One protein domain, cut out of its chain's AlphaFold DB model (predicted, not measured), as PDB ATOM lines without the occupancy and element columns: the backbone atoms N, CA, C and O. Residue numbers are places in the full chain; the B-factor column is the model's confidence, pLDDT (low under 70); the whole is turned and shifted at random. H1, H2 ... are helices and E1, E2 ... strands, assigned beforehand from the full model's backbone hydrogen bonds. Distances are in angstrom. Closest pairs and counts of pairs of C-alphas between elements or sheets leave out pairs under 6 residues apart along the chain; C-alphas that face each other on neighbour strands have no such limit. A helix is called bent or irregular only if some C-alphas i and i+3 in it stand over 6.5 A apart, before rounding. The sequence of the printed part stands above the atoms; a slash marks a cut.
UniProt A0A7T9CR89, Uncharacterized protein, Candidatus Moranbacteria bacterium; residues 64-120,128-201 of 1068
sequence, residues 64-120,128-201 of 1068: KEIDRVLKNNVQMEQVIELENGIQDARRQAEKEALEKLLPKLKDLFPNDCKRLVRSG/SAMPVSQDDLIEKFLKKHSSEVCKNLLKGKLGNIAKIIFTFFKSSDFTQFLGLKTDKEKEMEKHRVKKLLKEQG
ATOM      1  N   LYS A  64      98.002 120.037 183.268       68.25
ATOM      2  CA  LYS A  64      98.808 120.731 182.245       68.25
ATOM      3  C   LYS A  64      99.699 119.784 181.448       68.25
ATOM      4  O   LYS A  64      99.932 120.037 180.270       68.25
ATOM      5  N   GLU A  65     100.191 118.723 182.078       62.41
ATOM      6  CA  GLU A  65     101.032 117.734 181.404       62.41
ATOM      7  C   GLU A  65     100.196 116.829 180.486       62.41
ATOM      8  O   GLU A  65     100.561 116.620 179.333       62.41
ATOM      9  N   ILE A  66      99.003 116.414 180.929       65.38
ATOM     10  CA  ILE A  66      98.027 115.698 180.089       65.38
ATOM     11  C   ILE A  66      97.609 116.550 178.873       65.38
ATOM     12  O   ILE A  66      97.623 116.055 177.745       65.38
ATOM     13  N   ASP A  67      97.315 117.841 179.075       67.00
ATOM     14  CA  ASP A  67      96.993 118.779 177.986       67.00
ATOM     15  C   ASP A  67      98.179 118.977 177.008       67.00
ATOM     16  O   ASP A  67      97.962 119.231 175.820       67.00
ATOM     17  N   ARG A  68      99.439 118.833 177.464       74.25
ATOM     18  CA  ARG A  68     100.636 118.857 176.598       74.25
ATOM     19  C   ARG A  68     100.758 117.573 175.775       74.25
ATOM     20  O   ARG A  68     100.899 117.662 174.558       74.25
ATOM     21  N   VAL A  69     100.665 116.400 176.405       64.25
ATOM     22  CA  VAL A  69     100.773 115.094 175.724       64.25
ATOM     23  C   VAL A  69      99.692 114.942 174.649       64.25
ATOM     24  O   VAL A  69     100.000 114.597 173.509       64.25
ATOM     25  N   LEU A  70      98.439 115.296 174.960       59.44
ATOM     26  CA  LEU A  70      97.343 115.297 173.982       59.44
ATOM     27  C   LEU A  70      97.638 116.192 172.769       59.44
ATOM     28  O   LEU A  70      97.331 115.821 171.637       59.44
ATOM     29  N   LYS A  71      98.259 117.357 172.986       71.81
ATOM     30  CA  LYS A  71      98.607 118.288 171.908       71.81
ATOM     31  C   LYS A  71      99.740 117.763 171.020       71.81
ATOM     32  O   LYS A  71      99.673 117.953 169.807       71.81
ATOM     33  N   ASN A  72     100.734 117.090 171.597       67.19
ATOM     34  CA  ASN A  72     101.829 116.475 170.844       67.19
ATOM     35  C   ASN A  72     101.317 115.326 169.954       67.19
ATOM     36  O   ASN A  72     101.668 115.260 168.777       67.19
ATOM     37  N   ASN A  73     100.420 114.478 170.470       59.97
ATOM     38  CA  ASN A  73      99.848 113.361 169.708       59.97
ATOM     39  C   ASN A  73      99.093 113.840 168.452       59.97
ATOM     40  O   ASN A  73      99.314 113.313 167.363       59.97
ATOM     41  N   VAL A  74      98.287 114.903 168.571       71.00
ATOM     42  CA  VAL A  74      97.576 115.519 167.429       71.00
ATOM     43  C   VAL A  74      98.542 116.082 166.376       71.00
ATOM     44  O   VAL A  74      98.241 116.057 165.183       71.00
ATOM     45  N   GLN A  75      99.723 116.568 166.776       70.69
ATOM     46  CA  GLN A  75     100.753 116.995 165.821       70.69
ATOM     47  C   GLN A  75     101.403 115.801 165.106       70.69
ATOM     48  O   GLN A  75     101.703 115.898 163.916       70.69
ATOM     49  N   MET A  76     101.580 114.667 165.789       58.72
ATOM     50  CA  MET A  76     102.155 113.458 165.194       58.72
ATOM     51  C   MET A  76     101.226 112.831 164.140       58.72
ATOM     52  O   MET A  76     101.696 112.453 163.067       58.72
ATOM     53  N   GLU A  77      99.912 112.796 164.388       69.94
ATOM     54  CA  GLU A  77      98.919 112.346 163.397       69.94
ATOM     55  C   GLU A  77      98.964 113.200 162.117       69.94
ATOM     56  O   GLU A  77      99.024 112.660 161.013       69.94
ATOM     57  N   GLN A  78      99.052 114.530 162.249       79.50
ATOM     58  CA  GLN A  78      99.152 115.452 161.107       79.50
ATOM     59  C   GLN A  78     100.438 115.256 160.281       79.50
ATOM     60  O   GLN A  78     100.413 115.396 159.057       79.50
ATOM     61  N   VAL A  79     101.559 114.895 160.918       71.50
ATOM     62  CA  VAL A  79     102.806 114.544 160.210       71.50
ATOM     63  C   VAL A  79     102.647 113.236 159.426       71.50
ATOM     64  O   VAL A  79     103.102 113.150 158.284       71.50
ATOM     65  N   ILE A  80     101.957 112.242 159.993       73.38
ATOM     66  CA  ILE A  80     101.685 110.956 159.332       73.38
ATOM     67  C   ILE A  80     100.749 111.145 158.126       73.38
ATOM     68  O   ILE A  80     100.998 110.571 157.062       73.38
ATOM     69  N   GLU A  81      99.703 111.968 158.233       83.38
ATOM     70  CA  GLU A  81      98.843 112.312 157.088       83.38
ATOM     71  C   GLU A  81      99.627 113.029 155.977       83.38
ATOM     72  O   GLU A  81      99.506 112.669 154.799       83.38
ATOM     73  N   LEU A  82     100.489 113.987 156.341       77.38
ATOM     74  CA  LEU A  82     101.333 114.718 155.393       77.38
ATOM     75  C   LEU A  82     102.297 113.784 154.642       77.38
ATOM     76  O   LEU A  82     102.418 113.886 153.419       77.38
ATOM     77  N   GLU A  83     102.967 112.857 155.339       73.12
ATOM     78  CA  GLU A  83     103.890 111.923 154.686       73.12
ATOM     79  C   GLU A  83     103.151 110.976 153.729       73.12
ATOM     80  O   GLU A  83     103.592 110.785 152.592       73.12
ATOM     81  N   ASN A  84     101.994 110.440 154.133       78.31
ATOM     82  CA  ASN A  84     101.172 109.597 153.261       78.31
ATOM     83  C   ASN A  84     100.751 110.348 151.983       78.31
ATOM     84  O   ASN A  84     100.919 109.819 150.881       78.31
ATOM     85  N   GLY A  85     100.318 111.609 152.103       87.06
ATOM     86  CA  GLY A  85     100.006 112.463 150.952       87.06
ATOM     87  C   GLY A  85     101.198 112.675 150.007       87.06
ATOM     88  O   GLY A  85     101.050 112.591 148.785       87.06
ATOM     89  N   ILE A  86     102.404 112.871 150.553       77.00
ATOM     90  CA  ILE A  86     103.650 112.977 149.772       77.00
ATOM     91  C   ILE A  86     103.979 111.650 149.065       77.00
ATOM     92  O   ILE A  86     104.411 111.656 147.904       77.00
ATOM     93  N   GLN A  87     103.763 110.504 149.719       67.81
ATOM     94  CA  GLN A  87     103.983 109.193 149.109       67.81
ATOM     95  C   GLN A  87     103.004 108.918 147.957       67.81
ATOM     96  O   GLN A  87     103.440 108.442 146.906       67.81
ATOM     97  N   ASP A  88     101.715 109.238 148.097       83.19
ATOM     98  CA  ASP A  88     100.719 109.000 147.043       83.19
ATOM     99  C   ASP A  88     100.849 109.966 145.858       83.19
ATOM    100  O   ASP A  88     100.831 109.520 144.706       83.19
ATOM    101  N   ALA A  89     101.122 111.255 146.102       78.44
ATOM    102  CA  ALA A  89     101.460 112.207 145.037       78.44
ATOM    103  C   ALA A  89     102.659 111.722 144.199       78.44
ATOM    104  O   ALA A  89     102.683 111.842 142.971       78.44
ATOM    105  N   ARG A  90     103.643 111.094 144.853       69.94
ATOM    106  CA  ARG A  90     104.796 110.492 144.183       69.94
ATOM    107  C   ARG A  90     104.448 109.220 143.401       69.94
ATOM    108  O   ARG A  90     104.959 109.056 142.294       69.94
ATOM    109  N   ARG A  91     103.593 108.334 143.926       74.50
ATOM    110  CA  ARG A  91     103.114 107.135 143.202       74.50
ATOM    111  C   ARG A  91     102.368 107.533 141.923       74.50
ATOM    112  O   ARG A  91     102.616 106.949 140.869       74.50
ATOM    113  N   GLN A  92     101.535 108.573 141.991       82.19
ATOM    114  CA  GLN A  92     100.845 109.148 140.833       82.19
ATOM    115  C   GLN A  92     101.836 109.713 139.797       82.19
ATOM    116  O   GLN A  92     101.758 109.366 138.618       82.19
ATOM    117  N   ALA A  93     102.830 110.497 140.228       74.31
ATOM    118  CA  ALA A  93     103.865 111.023 139.334       74.31
ATOM    119  C   ALA A  93     104.714 109.914 138.672       74.31
ATOM    120  O   ALA A  93     105.037 110.008 137.488       74.31
ATOM    121  N   GLU A  94     105.052 108.841 139.401       74.25
ATOM    122  CA  GLU A  94     105.767 107.678 138.853       74.25
ATOM    123  C   GLU A  94     104.902 106.880 137.846       74.25
ATOM    124  O   GLU A  94     105.443 106.352 136.871       74.25
ATOM    125  N   LYS A  95     103.568 106.861 138.003       81.19
ATOM    126  CA  LYS A  95     102.625 106.263 137.038       81.19
ATOM    127  C   LYS A  95     102.533 107.073 135.740       81.19
ATOM    128  O   LYS A  95     102.743 106.524 134.660       81.19
ATOM    129  N   GLU A  96     102.295 108.380 135.829       79.81
ATOM    130  CA  GLU A  96     102.232 109.256 134.649       79.81
ATOM    131  C   GLU A  96     103.558 109.299 133.874       79.81
ATOM    132  O   GLU A  96     103.573 109.401 132.646       79.81
ATOM    133  N   ALA A  97     104.683 109.209 134.588       74.75
ATOM    134  CA  ALA A  97     106.016 109.090 134.010       74.75
ATOM    135  C   ALA A  97     106.174 107.810 133.162       74.75
ATOM    136  O   ALA A  97     106.802 107.851 132.101       74.75
ATOM    137  N   LEU A  98     105.587 106.687 133.594       76.00
ATOM    138  CA  LEU A  98     105.572 105.433 132.833       76.00
ATOM    139  C   LEU A  98     104.636 105.499 131.624       76.00
ATOM    140  O   LEU A  98     105.037 105.093 130.535       76.00
ATOM    141  N   GLU A  99     103.432 106.054 131.774       81.81
ATOM    142  CA  GLU A  99     102.476 106.214 130.667       81.81
ATOM    143  C   GLU A  99     103.053 107.097 129.542       81.81
ATOM    144  O   GLU A  99     102.943 106.752 128.366       81.81
ATOM    145  N   LYS A 100     103.783 108.169 129.888       78.06
ATOM    146  CA  LYS A 100     104.492 109.048 128.933       78.06
ATOM    147  C   LYS A 100     105.732 108.393 128.286       78.06
ATOM    148  O   LYS A 100     106.200 108.867 127.250       78.06
ATOM    149  N   LEU A 101     106.271 107.314 128.867       74.94
ATOM    150  CA  LEU A 101     107.389 106.529 128.317       74.94
ATOM    151  C   LEU A 101     106.903 105.348 127.456       74.94
ATOM    152  O   LEU A 101     107.591 104.986 126.503       74.94
ATOM    153  N   LEU A 102     105.748 104.745 127.760       79.75
ATOM    154  CA  LEU A 102     105.293 103.495 127.137       79.75
ATOM    155  C   LEU A 102     105.309 103.516 125.591       79.75
ATOM    156  O   LEU A 102     105.844 102.562 125.021       79.75
ATOM    157  N   PRO A 103     104.845 104.577 124.889       80.12
ATOM    158  CA  PRO A 103     104.944 104.650 123.428       80.12
ATOM    159  C   PRO A 103     106.397 104.611 122.947       80.12
ATOM    160  O   PRO A 103     106.731 103.842 122.057       80.12
ATOM    161  N   LYS A 104     107.294 105.334 123.628       75.25
ATOM    162  CA  LYS A 104     108.725 105.353 123.300       75.25
ATOM    163  C   LYS A 104     109.415 104.018 123.572       75.25
ATOM    164  O   LYS A 104     110.435 103.749 122.961       75.25
ATOM    165  N   LEU A 105     108.893 103.153 124.448       75.38
ATOM    166  CA  LEU A 105     109.365 101.761 124.520       75.38
ATOM    167  C   LEU A 105     108.817 100.913 123.361       75.38
ATOM    168  O   LEU A 105     109.548 100.062 122.855       75.38
ATOM    169  N   LYS A 106     107.586 101.174 122.900       79.81
ATOM    170  CA  LYS A 106     107.005 100.551 121.697       79.81
ATOM    171  C   LYS A 106     107.652 101.017 120.379       79.81
ATOM    172  O   LYS A 106     107.457 100.374 119.355       79.81
ATOM    173  N   ASP A 107     108.479 102.057 120.396       73.25
ATOM    174  CA  ASP A 107     109.372 102.367 119.270       73.25
ATOM    175  C   ASP A 107     110.669 101.530 119.318       73.25
ATOM    176  O   ASP A 107     111.236 101.200 118.280       73.25
ATOM    177  N   LEU A 108     111.141 101.160 120.518       66.19
ATOM    178  CA  LEU A 108     112.490 100.617 120.767       66.19
ATOM    179  C   LEU A 108     112.584  99.088 120.848       66.19
ATOM    180  O   LEU A 108     113.661  98.521 120.647       66.19
ATOM    181  N   PHE A 109     111.494  98.406 121.198       74.56
ATOM    182  CA  PHE A 109     111.454  96.944 121.254       74.56
ATOM    183  C   PHE A 109     110.954  96.377 119.915       74.56
ATOM    184  O   PHE A 109     109.904  96.799 119.441       74.56
ATOM    185  N   PRO A 110     111.652  95.419 119.278       69.94
ATOM    186  CA  PRO A 110     111.268  94.945 117.949       69.94
ATOM    187  C   PRO A 110     110.009  94.066 117.979       69.94
ATOM    188  O   PRO A 110     109.949  93.083 118.720       69.94
ATOM    189  N   ASN A 111     109.051  94.376 117.101       68.25
ATOM    190  CA  ASN A 111     107.777  93.655 116.958       68.25
ATOM    191  C   ASN A 111     107.955  92.170 116.587       68.25
ATOM    192  O   ASN A 111     107.185  91.323 117.025       68.25
ATOM    193  N   ASP A 112     108.998  91.843 115.816       62.78
ATOM    194  CA  ASP A 112     109.202  90.512 115.222       62.78
ATOM    195  C   ASP A 112     110.038  89.553 116.092       62.78
ATOM    196  O   ASP A 112     110.719  88.657 115.579       62.78
ATOM    197  N   CYS A 113     110.057  89.741 117.413       64.50
ATOM    198  CA  CYS A 113     110.786  88.851 118.315       64.50
ATOM    199  C   CYS A 113     110.133  87.461 118.367       64.50
ATOM    200  O   CYS A 113     109.053  87.281 118.923       64.50
ATOM    201  N   LYS A 114     110.809  86.450 117.810       71.81
ATOM    202  CA  LYS A 114     110.357  85.051 117.827       71.81
ATOM    203  C   LYS A 114     111.059  84.279 118.939       71.81
ATOM    204  O   LYS A 114     112.285  84.288 119.030       71.81
ATOM    205  N   ARG A 115     110.282  83.580 119.762       70.75
ATOM    206  CA  ARG A 115     110.756  82.671 120.808       70.75
ATOM    207  C   ARG A 115     110.743  81.247 120.277       70.75
ATOM    208  O   ARG A 115     109.710  80.758 119.821       70.75
ATOM    209  N   LEU A 116     111.886  80.574 120.363       62.25
ATOM    210  CA  LEU A 116     112.013  79.180 119.948       62.25
ATOM    211  C   LEU A 116     111.385  78.259 121.000       62.25
ATOM    212  O   LEU A 116     111.935  78.039 122.080       62.25
ATOM    213  N   VAL A 117     110.218  77.709 120.669       61.22
ATOM    214  CA  VAL A 117     109.491  76.723 121.470       61.22
ATOM    215  C   VAL A 117     109.660  75.356 120.811       61.22
ATOM    216  O   VAL A 117     108.956  74.996 119.868       61.22
ATOM    217  N   ARG A 118     110.620  74.573 121.313       56.16
ATOM    218  CA  ARG A 118     110.757  73.156 120.956       56.16
ATOM    219  C   ARG A 118     109.747  72.337 121.756       56.16
ATOM    220  O   ARG A 118     109.824  72.314 122.983       56.16
ATOM    221  N   SER A 119     108.841  71.655 121.060       52.41
ATOM    222  CA  SER A 119     107.951  70.649 121.649       52.41
ATOM    223  C   SER A 119     108.412  69.253 121.235       52.41
ATOM    224  O   SER A 119     108.747  69.039 120.072       52.41
ATOM    225  N   GLY A 120     108.449  68.321 122.187       41.72
ATOM    226  CA  GLY A 120     108.854  66.933 121.960       41.72
ATOM    227  C   GLY A 120     109.472  66.293 123.204       41.72
ATOM    228  O   GLY A 120     110.479  66.779 123.719       41.72
ATOM    229  N   SER A 128     108.938  75.220 116.836       52.16
ATOM    230  CA  SER A 128     107.888  76.229 116.703       52.16
ATOM    231  C   SER A 128     108.443  77.604 117.071       52.16
ATOM    232  O   SER A 128     108.803  77.861 118.222       52.16
ATOM    233  N   ALA A 129     108.531  78.504 116.093       65.38
ATOM    234  CA  ALA A 129     108.953  79.885 116.301       65.38
ATOM    235  C   ALA A 129     107.736  80.757 116.662       65.38
ATOM    236  O   ALA A 129     107.181  81.448 115.807       65.38
ATOM    237  N   MET A 130     107.305  80.705 117.925       71.94
ATOM    238  CA  MET A 130     106.169  81.500 118.399       71.94
ATOM    239  C   MET A 130     106.530  82.995 118.439       71.94
ATOM    240  O   MET A 130     107.582  83.342 118.985       71.94
ATOM    241  N   PRO A 131     105.689  83.899 117.902       71.81
ATOM    242  CA  PRO A 131     105.884  85.331 118.090       71.81
ATOM    243  C   PRO A 131     105.706  85.689 119.570       71.81
ATOM    244  O   PRO A 131     104.799  85.198 120.242       71.81
ATOM    245  N   VAL A 132     106.584  86.545 120.081       76.94
ATOM    246  CA  VAL A 132     106.458  87.176 121.395       76.94
ATOM    247  C   VAL A 132     105.790  88.524 121.191       76.94
ATOM    248  O   VAL A 132     106.202  89.274 120.308       76.94
ATOM    249  N   SER A 133     104.781  88.855 121.999       81.31
ATOM    250  CA  SER A 133     104.192  90.192 121.926       81.31
ATOM    251  C   SER A 133     105.236  91.248 122.318       81.31
ATOM    252  O   SER A 133     106.074  91.039 123.200       81.31
ATOM    253  N   GLN A 134     105.200  92.408 121.668       80.50
ATOM    254  CA  GLN A 134     106.064  93.526 122.045       80.50
ATOM    255  C   GLN A 134     105.811  93.958 123.505       80.50
ATOM    256  O   GLN A 134     106.737  94.324 124.229       80.50
ATOM    257  N   ASP A 135     104.565  93.830 123.962       81.75
ATOM    258  CA  ASP A 135     104.146  94.203 125.309       81.75
ATOM    259  C   ASP A 135     104.629  93.215 126.383       81.75
ATOM    260  O   ASP A 135     105.025  93.656 127.455       81.75
ATOM    261  N   ASP A 136     104.752  91.915 126.086       81.31
ATOM    262  CA  ASP A 136     105.428  90.924 126.947       81.31
ATOM    263  C   ASP A 136     106.890  91.313 127.218       81.31
ATOM    264  O   ASP A 136     107.413  91.097 128.316       81.31
ATOM    265  N   LEU A 137     107.577  91.828 126.192       79.50
ATOM    266  CA  LEU A 137     108.965  92.281 126.282       79.50
ATOM    267  C   LEU A 137     109.073  93.550 127.132       79.50
ATOM    268  O   LEU A 137     109.930  93.621 128.016       79.50
ATOM    269  N   ILE A 138     108.185  94.516 126.892       82.81
ATOM    270  CA  ILE A 138     108.138  95.790 127.614       82.81
ATOM    271  C   ILE A 138     107.717  95.580 129.076       82.81
ATOM    272  O   ILE A 138     108.372  96.129 129.964       82.81
ATOM    273  N   GLU A 139     106.719  94.736 129.367       83.06
ATOM    274  CA  GLU A 139     106.331  94.392 130.743       83.06
ATOM    275  C   GLU A 139     107.506  93.740 131.476       83.06
ATOM    276  O   GLU A 139     107.826  94.147 132.586       83.06
ATOM    277  N   LYS A 140     108.216  92.781 130.865       81.31
ATOM    278  CA  LYS A 140     109.354  92.105 131.522       81.31
ATOM    279  C   LYS A 140     110.555  93.025 131.720       81.31
ATOM    280  O   LYS A 140     111.229  92.919 132.746       81.31
ATOM    281  N   PHE A 141     110.798  93.950 130.793       84.69
ATOM    282  CA  PHE A 141     111.787  95.008 130.971       84.69
ATOM    283  C   PHE A 141     111.415  95.925 132.148       84.69
ATOM    284  O   PHE A 141     112.209  96.086 133.079       84.69
ATOM    285  N   LEU A 142     110.194  96.468 132.159       83.12
ATOM    286  CA  LEU A 142     109.712  97.362 133.213       83.12
ATOM    287  C   LEU A 142     109.622  96.655 134.573       83.12
ATOM    288  O   LEU A 142     110.100  97.187 135.564       83.12
ATOM    289  N   LYS A 143     109.121  95.424 134.646       84.56
ATOM    290  CA  LYS A 143     109.030  94.630 135.884       84.56
ATOM    291  C   LYS A 143     110.389  94.368 136.537       84.56
ATOM    292  O   LYS A 143     110.455  94.188 137.750       84.56
ATOM    293  N   LYS A 144     111.472  94.368 135.749       81.06
ATOM    294  CA  LYS A 144     112.852  94.219 136.230       81.06
ATOM    295  C   LYS A 144     113.557  95.557 136.509       81.06
ATOM    296  O   LYS A 144     114.415  95.602 137.386       81.06
ATOM    297  N   HIS A 145     113.220  96.627 135.784       83.19
ATOM    298  CA  HIS A 145     113.980  97.887 135.792       83.19
ATOM    299  C   HIS A 145     113.168  99.155 136.138       83.19
ATOM    300  O   HIS A 145     113.745 100.241 136.147       83.19
ATOM    301  N   SER A 146     111.873  99.056 136.456       79.81
ATOM    302  CA  SER A 146     110.946 100.185 136.677       79.81
ATOM    303  C   SER A 146     111.505 101.258 137.604       79.81
ATOM    304  O   SER A 146     111.620 102.411 137.202       79.81
ATOM    305  N   SER A 147     111.932 100.884 138.810       75.69
ATOM    306  CA  SER A 147     112.447 101.826 139.814       75.69
ATOM    307  C   SER A 147     113.689 102.599 139.356       75.69
ATOM    308  O   SER A 147     113.934 103.705 139.837       75.69
ATOM    309  N   GLU A 148     114.463 102.067 138.406       80.75
ATOM    310  CA  GLU A 148     115.640 102.735 137.849       80.75
ATOM    311  C   GLU A 148     115.332 103.482 136.541       80.75
ATOM    312  O   GLU A 148     115.900 104.548 136.298       80.75
ATOM    313  N   VAL A 149     114.368 103.007 135.748       79.06
ATOM    314  CA  VAL A 149     113.821 103.720 134.583       79.06
ATOM    315  C   VAL A 149     113.074 104.982 135.033       79.06
ATOM    316  O   VAL A 149     113.452 106.075 134.612       79.06
ATOM    317  N   CYS A 150     112.113 104.876 135.957       72.75
ATOM    318  CA  CYS A 150     111.371 106.015 136.517       72.75
ATOM    319  C   CYS A 150     112.316 107.042 137.155       72.75
ATOM    320  O   CYS A 150     112.240 108.232 136.863       72.75
ATOM    321  N   LYS A 151     113.280 106.585 137.965       80.12
ATOM    322  CA  LYS A 151     114.274 107.445 138.630       80.12
ATOM    323  C   LYS A 151     115.193 108.191 137.659       80.12
ATOM    324  O   LYS A 151     115.666 109.274 138.004       80.12
ATOM    325  N   ASN A 152     115.478 107.636 136.479       77.06
ATOM    326  CA  ASN A 152     116.225 108.347 135.438       77.06
ATOM    327  C   ASN A 152     115.314 109.251 134.591       77.06
ATOM    328  O   ASN A 152     115.753 110.339 134.217       77.06
ATOM    329  N   LEU A 153     114.053 108.869 134.352       72.19
ATOM    330  CA  LEU A 153     113.087 109.681 133.605       72.19
ATOM    331  C   LEU A 153     112.671 110.946 134.368       72.19
ATOM    332  O   LEU A 153     112.763 112.036 133.815       72.19
ATOM    333  N   LEU A 154     112.365 110.829 135.665       69.31
ATOM    334  CA  LEU A 154     112.128 111.959 136.581       69.31
ATOM    335  C   LEU A 154     113.351 112.889 136.742       69.31
ATOM    336  O   LEU A 154     113.268 113.923 137.396       69.31
ATOM    337  N   LYS A 155     114.506 112.524 136.169       77.38
ATOM    338  CA  LYS A 155     115.736 113.330 136.124       77.38
ATOM    339  C   LYS A 155     116.152 113.708 134.691       77.38
ATOM    340  O   LYS A 155     117.281 114.155 134.498       77.38
ATOM    341  N   GLY A 156     115.295 113.473 133.692       73.12
ATOM    342  CA  GLY A 156     115.546 113.762 132.274       73.12
ATOM    343  C   GLY A 156     116.662 112.935 131.615       73.12
ATOM    344  O   GLY A 156     117.061 113.226 130.490       73.12
ATOM    345  N   LYS A 157     117.206 111.904 132.278       78.69
ATOM    346  CA  LYS A 157     118.448 111.226 131.858       78.69
ATOM    347  C   LYS A 157     118.189 110.094 130.861       78.69
ATOM    348  O   LYS A 157     118.464 108.929 131.149       78.69
ATOM    349  N   LEU A 158     117.695 110.442 129.671       69.94
ATOM    350  CA  LEU A 158     117.377 109.495 128.588       69.94
ATOM    351  C   LEU A 158     118.556 108.572 128.226       69.94
ATOM    352  O   LEU A 158     118.367 107.362 128.119       69.94
ATOM    353  N   GLY A 159     119.788 109.094 128.160       72.44
ATOM    354  CA  GLY A 159     120.993 108.287 127.916       72.44
ATOM    355  C   GLY A 159     121.267 107.209 128.981       72.44
ATOM    356  O   GLY A 159     121.846 106.168 128.671       72.44
ATOM    357  N   ASN A 160     120.798 107.385 130.224       79.25
ATOM    358  CA  ASN A 160     120.855 106.326 131.239       79.25
ATOM    359  C   ASN A 160     119.792 105.248 130.986       79.25
ATOM    360  O   ASN A 160     120.081 104.068 131.160       79.25
ATOM    361  N   ILE A 161     118.594 105.628 130.532       76.88
ATOM    362  CA  ILE A 161     117.535 104.676 130.155       76.88
ATOM    363  C   ILE A 161     117.993 103.839 128.952       76.88
ATOM    364  O   ILE A 161     117.884 102.615 128.990       76.88
ATOM    365  N   ALA A 162     118.619 104.460 127.946       72.81
ATOM    366  CA  ALA A 162     119.249 103.753 126.828       72.81
ATOM    367  C   ALA A 162     120.334 102.767 127.299       72.81
ATOM    368  O   ALA A 162     120.361 101.619 126.853       72.81
ATOM    369  N   LYS A 163     121.188 103.163 128.254       79.69
ATOM    370  CA  LYS A 163     122.198 102.273 128.856       79.69
ATOM    371  C   LYS A 163     121.553 101.094 129.605       79.69
ATOM    372  O   LYS A 163     122.022  99.969 129.442       79.69
ATOM    373  N   ILE A 164     120.446 101.302 130.326       83.62
ATOM    374  CA  ILE A 164     119.678 100.232 130.995       83.62
ATOM    375  C   ILE A 164     119.077  99.259 129.964       83.62
ATOM    376  O   ILE A 164     119.305  98.052 130.066       83.62
ATOM    377  N   ILE A 165     118.406  99.765 128.923       78.50
ATOM    378  CA  ILE A 165     117.874  98.968 127.798       78.50
ATOM    379  C   ILE A 165     118.996  98.146 127.135       78.50
ATOM    380  O   ILE A 165     118.859  96.940 126.923       78.50
ATOM    381  N   PHE A 166     120.156  98.756 126.887       74.88
ATOM    382  CA  PHE A 166     121.310  98.082 126.287       74.88
ATOM    383  C   PHE A 166     121.928  97.015 127.206       74.88
ATOM    384  O   PHE A 166     122.408  95.991 126.715       74.88
ATOM    385  N   THR A 167     121.894  97.193 128.534       80.88
ATOM    386  CA  THR A 167     122.269  96.125 129.482       80.88
ATOM    387  C   THR A 167     121.233  95.006 129.561       80.88
ATOM    388  O   THR A 167     121.624  93.849 129.703       80.88
ATOM    389  N   PHE A 168     119.941  95.302 129.391       82.56
ATOM    390  CA  PHE A 168     118.887  94.286 129.329       82.56
ATOM    391  C   PHE A 168     119.052  93.388 128.096       82.56
ATOM    392  O   PHE A 168     119.142  92.170 128.251       82.56
ATOM    393  N   PHE A 169     119.227  93.964 126.901       75.56
ATOM    394  CA  PHE A 169     119.495  93.205 125.669       75.56
ATOM    395  C   PHE A 169     120.805  92.396 125.700       75.56
ATOM    396  O   PHE A 169     120.928  91.394 125.001       75.56
ATOM    397  N   LYS A 170     121.784  92.797 126.523       75.19
ATOM    398  CA  LYS A 170     123.023  92.036 126.773       75.19
ATOM    399  C   LYS A 170     122.906  90.992 127.890       75.19
ATOM    400  O   LYS A 170     123.867  90.260 128.117       75.19
ATOM    401  N   SER A 171     121.795  90.950 128.624       79.06
ATOM    402  CA  SER A 171     121.665  90.085 129.797       79.06
ATOM    403  C   SER A 171     121.443  88.618 129.421       79.06
ATOM    404  O   SER A 171     120.814  88.300 128.409       79.06
ATOM    405  N   SER A 172     121.900  87.719 130.298       71.81
ATOM    406  CA  SER A 172     121.540  86.296 130.288       71.81
ATOM    407  C   SER A 172     120.036  86.096 130.112       71.81
ATOM    408  O   SER A 172     119.603  85.259 129.327       71.81
ATOM    409  N   ASP A 173     119.247  86.910 130.800       71.75
ATOM    410  CA  ASP A 173     117.810  86.748 130.962       71.75
ATOM    411  C   ASP A 173     117.066  87.038 129.649       71.75
ATOM    412  O   ASP A 173     116.113  86.335 129.322       71.75
ATOM    413  N   PHE A 174     117.548  87.993 128.842       74.88
ATOM    414  CA  PHE A 174     117.041  88.218 127.485       74.88
ATOM    415  C   PHE A 174     117.333  87.015 126.572       74.88
ATOM    416  O   PHE A 174     116.436  86.525 125.883       74.88
ATOM    417  N   THR A 175     118.553  86.460 126.628       74.69
ATOM    418  CA  THR A 175     118.904  85.264 125.835       74.69
ATOM    419  C   THR A 175     118.123  84.016 126.271       74.69
ATOM    420  O   THR A 175     117.671  83.249 125.422       74.69
ATOM    421  N   GLN A 176     117.878  83.848 127.576       75.75
ATOM    422  CA  GLN A 176     117.038  82.780 128.128       75.75
ATOM    423  C   GLN A 176     115.564  82.952 127.745       75.75
ATOM    424  O   GLN A 176     114.897  81.964 127.446       75.75
ATOM    425  N   PHE A 177     115.055  84.187 127.717       71.31
ATOM    426  CA  PHE A 177     113.667  84.474 127.363       71.31
ATOM    427  C   PHE A 177     113.350  84.139 125.897       71.31
ATOM    428  O   PHE A 177     112.329  83.499 125.629       71.31
ATOM    429  N   LEU A 178     114.251  84.485 124.970       72.12
ATOM    430  CA  LEU A 178     114.159  84.083 123.558       72.12
ATOM    431  C   LEU A 178     114.465  82.588 123.323       72.12
ATOM    432  O   LEU A 178     114.068  82.036 122.296       72.12
ATOM    433  N   GLY A 179     115.116  81.920 124.281       74.19
ATOM    434  CA  GLY A 179     115.436  80.488 124.239       74.19
ATOM    435  C   GLY A 179     116.784  80.141 123.593       74.19
ATOM    436  O   GLY A 179     117.015  78.976 123.274       74.19
ATOM    437  N   LEU A 180     117.674  81.122 123.411       77.19
ATOM    438  CA  LEU A 180     118.953  80.983 122.703       77.19
ATOM    439  C   LEU A 180     119.945  80.157 123.539       77.19
ATOM    440  O   LEU A 180     120.395  80.600 124.600       77.19
ATOM    441  N   LYS A 181     120.310  78.955 123.075       68.44
ATOM    442  CA  LYS A 181     121.151  78.024 123.851       68.44
ATOM    443  C   LYS A 181     122.614  78.075 123.433       68.44
ATOM    444  O   LYS A 181     123.486  78.155 124.299       68.44
ATOM    445  N   THR A 182     122.886  78.067 122.134       77.00
ATOM    446  CA  THR A 182     124.242  78.146 121.582       77.00
ATOM    447  C   THR A 182     124.754  79.583 121.592       77.00
ATOM    448  O   THR A 182     123.993  80.540 121.450       77.00
ATOM    449  N   ASP A 183     126.064  79.759 121.719       74.25
ATOM    450  CA  ASP A 183     126.661  81.099 121.688       74.25
ATOM    451  C   ASP A 183     126.630  81.717 120.281       74.25
ATOM    452  O   ASP A 183     126.601  82.937 120.142       74.25
ATOM    453  N   LYS A 184     126.500  80.889 119.234       76.88
ATOM    454  CA  LYS A 184     126.257  81.347 117.859       76.88
ATOM    455  C   LYS A 184     124.883  82.013 117.714       76.88
ATOM    456  O   LYS A 184     124.803  83.085 117.127       76.88
ATOM    457  N   GLU A 185     123.819  81.428 118.270       74.81
ATOM    458  CA  GLU A 185     122.485  82.056 118.306       74.81
ATOM    459  C   GLU A 185     122.512  83.374 119.092       74.81
ATOM    460  O   GLU A 185     121.988  84.383 118.621       74.81
ATOM    461  N   LYS A 186     123.179  83.387 120.257       75.56
ATOM    462  CA  LYS A 186     123.318  84.585 121.103       75.56
ATOM    463  C   LYS A 186     124.041  85.714 120.372       75.56
ATOM    464  O   LYS A 186     123.537  86.831 120.368       75.56
ATOM    465  N   GLU A 187     125.180  85.446 119.728       75.75
ATOM    466  CA  GLU A 187     125.915  86.475 118.980       75.75
ATOM    467  C   GLU A 187     125.181  86.925 117.706       75.75
ATOM    468  O   GLU A 187     125.207  88.117 117.405       75.75
ATOM    469  N   MET A 188     124.473  86.038 116.993       77.50
ATOM    470  CA  MET A 188     123.648  86.439 115.841       77.50
ATOM    471  C   MET A 188     122.504  87.375 116.258       77.50
ATOM    472  O   MET A 188     122.335  88.433 115.653       77.50
ATOM    473  N   GLU A 189     121.759  87.047 117.317       72.62
ATOM    474  CA  GLU A 189     120.647  87.889 117.779       72.62
ATOM    475  C   GLU A 189     121.143  89.200 118.408       72.62
ATOM    476  O   GLU A 189     120.620  90.276 118.123       72.62
ATOM    477  N   LYS A 190     122.234  89.154 119.178       73.31
ATOM    478  CA  LYS A 190     122.946  90.338 119.687       73.31
ATOM    479  C   LYS A 190     123.450  91.236 118.551       73.31
ATOM    480  O   LYS A 190     123.430  92.460 118.695       73.31
ATOM    481  N   HIS A 191     123.865  90.669 117.416       77.12
ATOM    482  CA  HIS A 191     124.213  91.431 116.215       77.12
ATOM    483  C   HIS A 191     122.967  92.030 115.542       77.12
ATOM    484  O   HIS A 191     122.997  93.206 115.176       77.12
ATOM    485  N   ARG A 192     121.855  91.283 115.443       77.12
ATOM    486  CA  ARG A 192     120.563  91.776 114.924       77.12
ATOM    487  C   ARG A 192     120.046  92.963 115.739       77.12
ATOM    488  O   ARG A 192     119.771  94.016 115.172       77.12
ATOM    489  N   VAL A 193     120.008  92.839 117.064       68.06
ATOM    490  CA  VAL A 193     119.611  93.916 117.985       68.06
ATOM    491  C   VAL A 193     120.568  95.110 117.889       68.06
ATOM    492  O   VAL A 193     120.115  96.248 117.804       68.06
ATOM    493  N   LYS A 194     121.890  94.888 117.810       70.69
ATOM    494  CA  LYS A 194     122.870  95.976 117.614       70.69
ATOM    495  C   LYS A 194     122.699  96.699 116.267       70.69
ATOM    496  O   LYS A 194     122.995  97.892 116.195       70.69
ATOM    497  N   LYS A 195     122.237  96.006 115.219       77.12
ATOM    498  CA  LYS A 195     121.917  96.590 113.907       77.12
ATOM    499  C   LYS A 195     120.655  97.456 113.986       77.12
ATOM    500  O   LYS A 195     120.735  98.629 113.643       77.12
ATOM    501  N   LEU A 196     119.569  96.943 114.569       65.62
ATOM    502  CA  LEU A 196     118.320  97.694 114.778       65.62
ATOM    503  C   LEU A 196     118.533  98.959 115.636       65.62
ATOM    504  O   LEU A 196     118.118 100.048 115.250       65.62
ATOM    505  N   LEU A 197     119.291  98.857 116.736       65.19
ATOM    506  CA  LEU A 197     119.671 100.009 117.572       65.19
ATOM    507  C   LEU A 197     120.619 101.004 116.867       65.19
ATOM    508  O   LEU A 197     120.786 102.129 117.337       65.19
ATOM    509  N   LYS A 198     121.253 100.616 115.748       72.00
ATOM    510  CA  LYS A 198     121.968 101.548 114.859       72.00
ATOM    511  C   LYS A 198     121.013 102.224 113.882       72.00
ATOM    512  O   LYS A 198     121.140 103.419 113.659       72.00
ATOM    513  N   GLU A 199     120.077 101.467 113.325       71.19
ATOM    514  CA  GLU A 199     119.101 101.936 112.335       71.19
ATOM    515  C   GLU A 199     118.087 102.922 112.936       71.19
ATOM    516  O   GLU A 199     117.621 103.809 112.231       71.19
ATOM    517  N   GLN A 200     117.834 102.850 114.247       64.31
ATOM    518  CA  GLN A 200     117.059 103.841 115.011       64.31
ATOM    519  C   GLN A 200     117.906 104.948 115.683       64.31
ATOM    520  O   GLN A 200     117.385 105.718 116.484       64.31
ATOM    521  N   GLY A 201     119.218 105.028 115.431       58.62
ATOM    522  CA  GLY A 201     120.085 106.097 115.962       58.62
ATOM    523  C   GLY A 201     120.505 105.991 117.441       58.62
ATOM    524  O   GLY A 201     121.387 106.727 117.874       58.62
TER     525      GLY A 201
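This is residues 64 to 120 and 128 to 201 of the 1068 residues of an uncharacterized protein of Candidatus Moranbacteria bacterium (UniProt A0A7T9CR89). A long helix, H1, sticks out with residues 64 to 92 like a handle from a small head of shorter helices and a two-strand ribbon. In the head, H2 and H4 pack on the sharply kinked H3, while H5, H6 and the ribbon of E1 and E2 lie at the end far from the handle. The printed part has 131 residues, mostly helix, in the order H1, H2, E1, E2, H3, H4, H5, H6; the sheet E1 - E2 is antiparallel. The whole is extended, with a radius of gyration of the C-alphas of 22.7 A and spans of 80 by 39 by 21 A.

H1, residues 64 to 99, runs 53.7 A from C-alpha 64 at (98.808, 120.731, 182.245). H2 is residues 102 to 108, E1 114 to 119 and E2 128 to 131. H3, residues 134 to 153, spans 21.1 A and is irregular, C-alphas 144 and 147 being 8.4 A apart, with a kink of 84 degrees near residue 145. H4 is residues 158 to 169, H5 172 to 178, and H6, 183 to 199, runs 24.1 A to C-alpha 199 at (119.101, 101.936, 112.335).

H3, the hub, touches H1, H2 and H4, in mostly crossed packing. Residues 94 to 98 of H1 touch it, C-alphas 94 and 150 closest at 6.3 A. H2 touches its residues 134 to 138, C-alphas 105 and 138 closest at 6.8 A. H3 and H4 form a helical hairpin, C-alphas 149 and 161 closest at 5.9 A. H5 and H6 are close but not clearly touching, C-alphas 175 and 186 closest at 6.5 A. The closest C-alphas of E1 and H5, 115 and 178, are 4.6 A apart. In the sheet, N 115 and O 130 are 2.8 A apart, within hydrogen-bond range. Every O i to N i+4 pair is within range in H1, H4, H5 and H6, against 2 of 3 in H2 and 14 of 16 in H3.

The farthest C-alphas, 64 and 120, are 81.4 A apart. Residues 121 to 127 are not printed, and C-alphas 120 and 128 are 10.7 A apart across this cut. The links printed whole are tight. Mean pLDDT of the printed part is 73.7, with 32 residues under 70, among them 116 to 120.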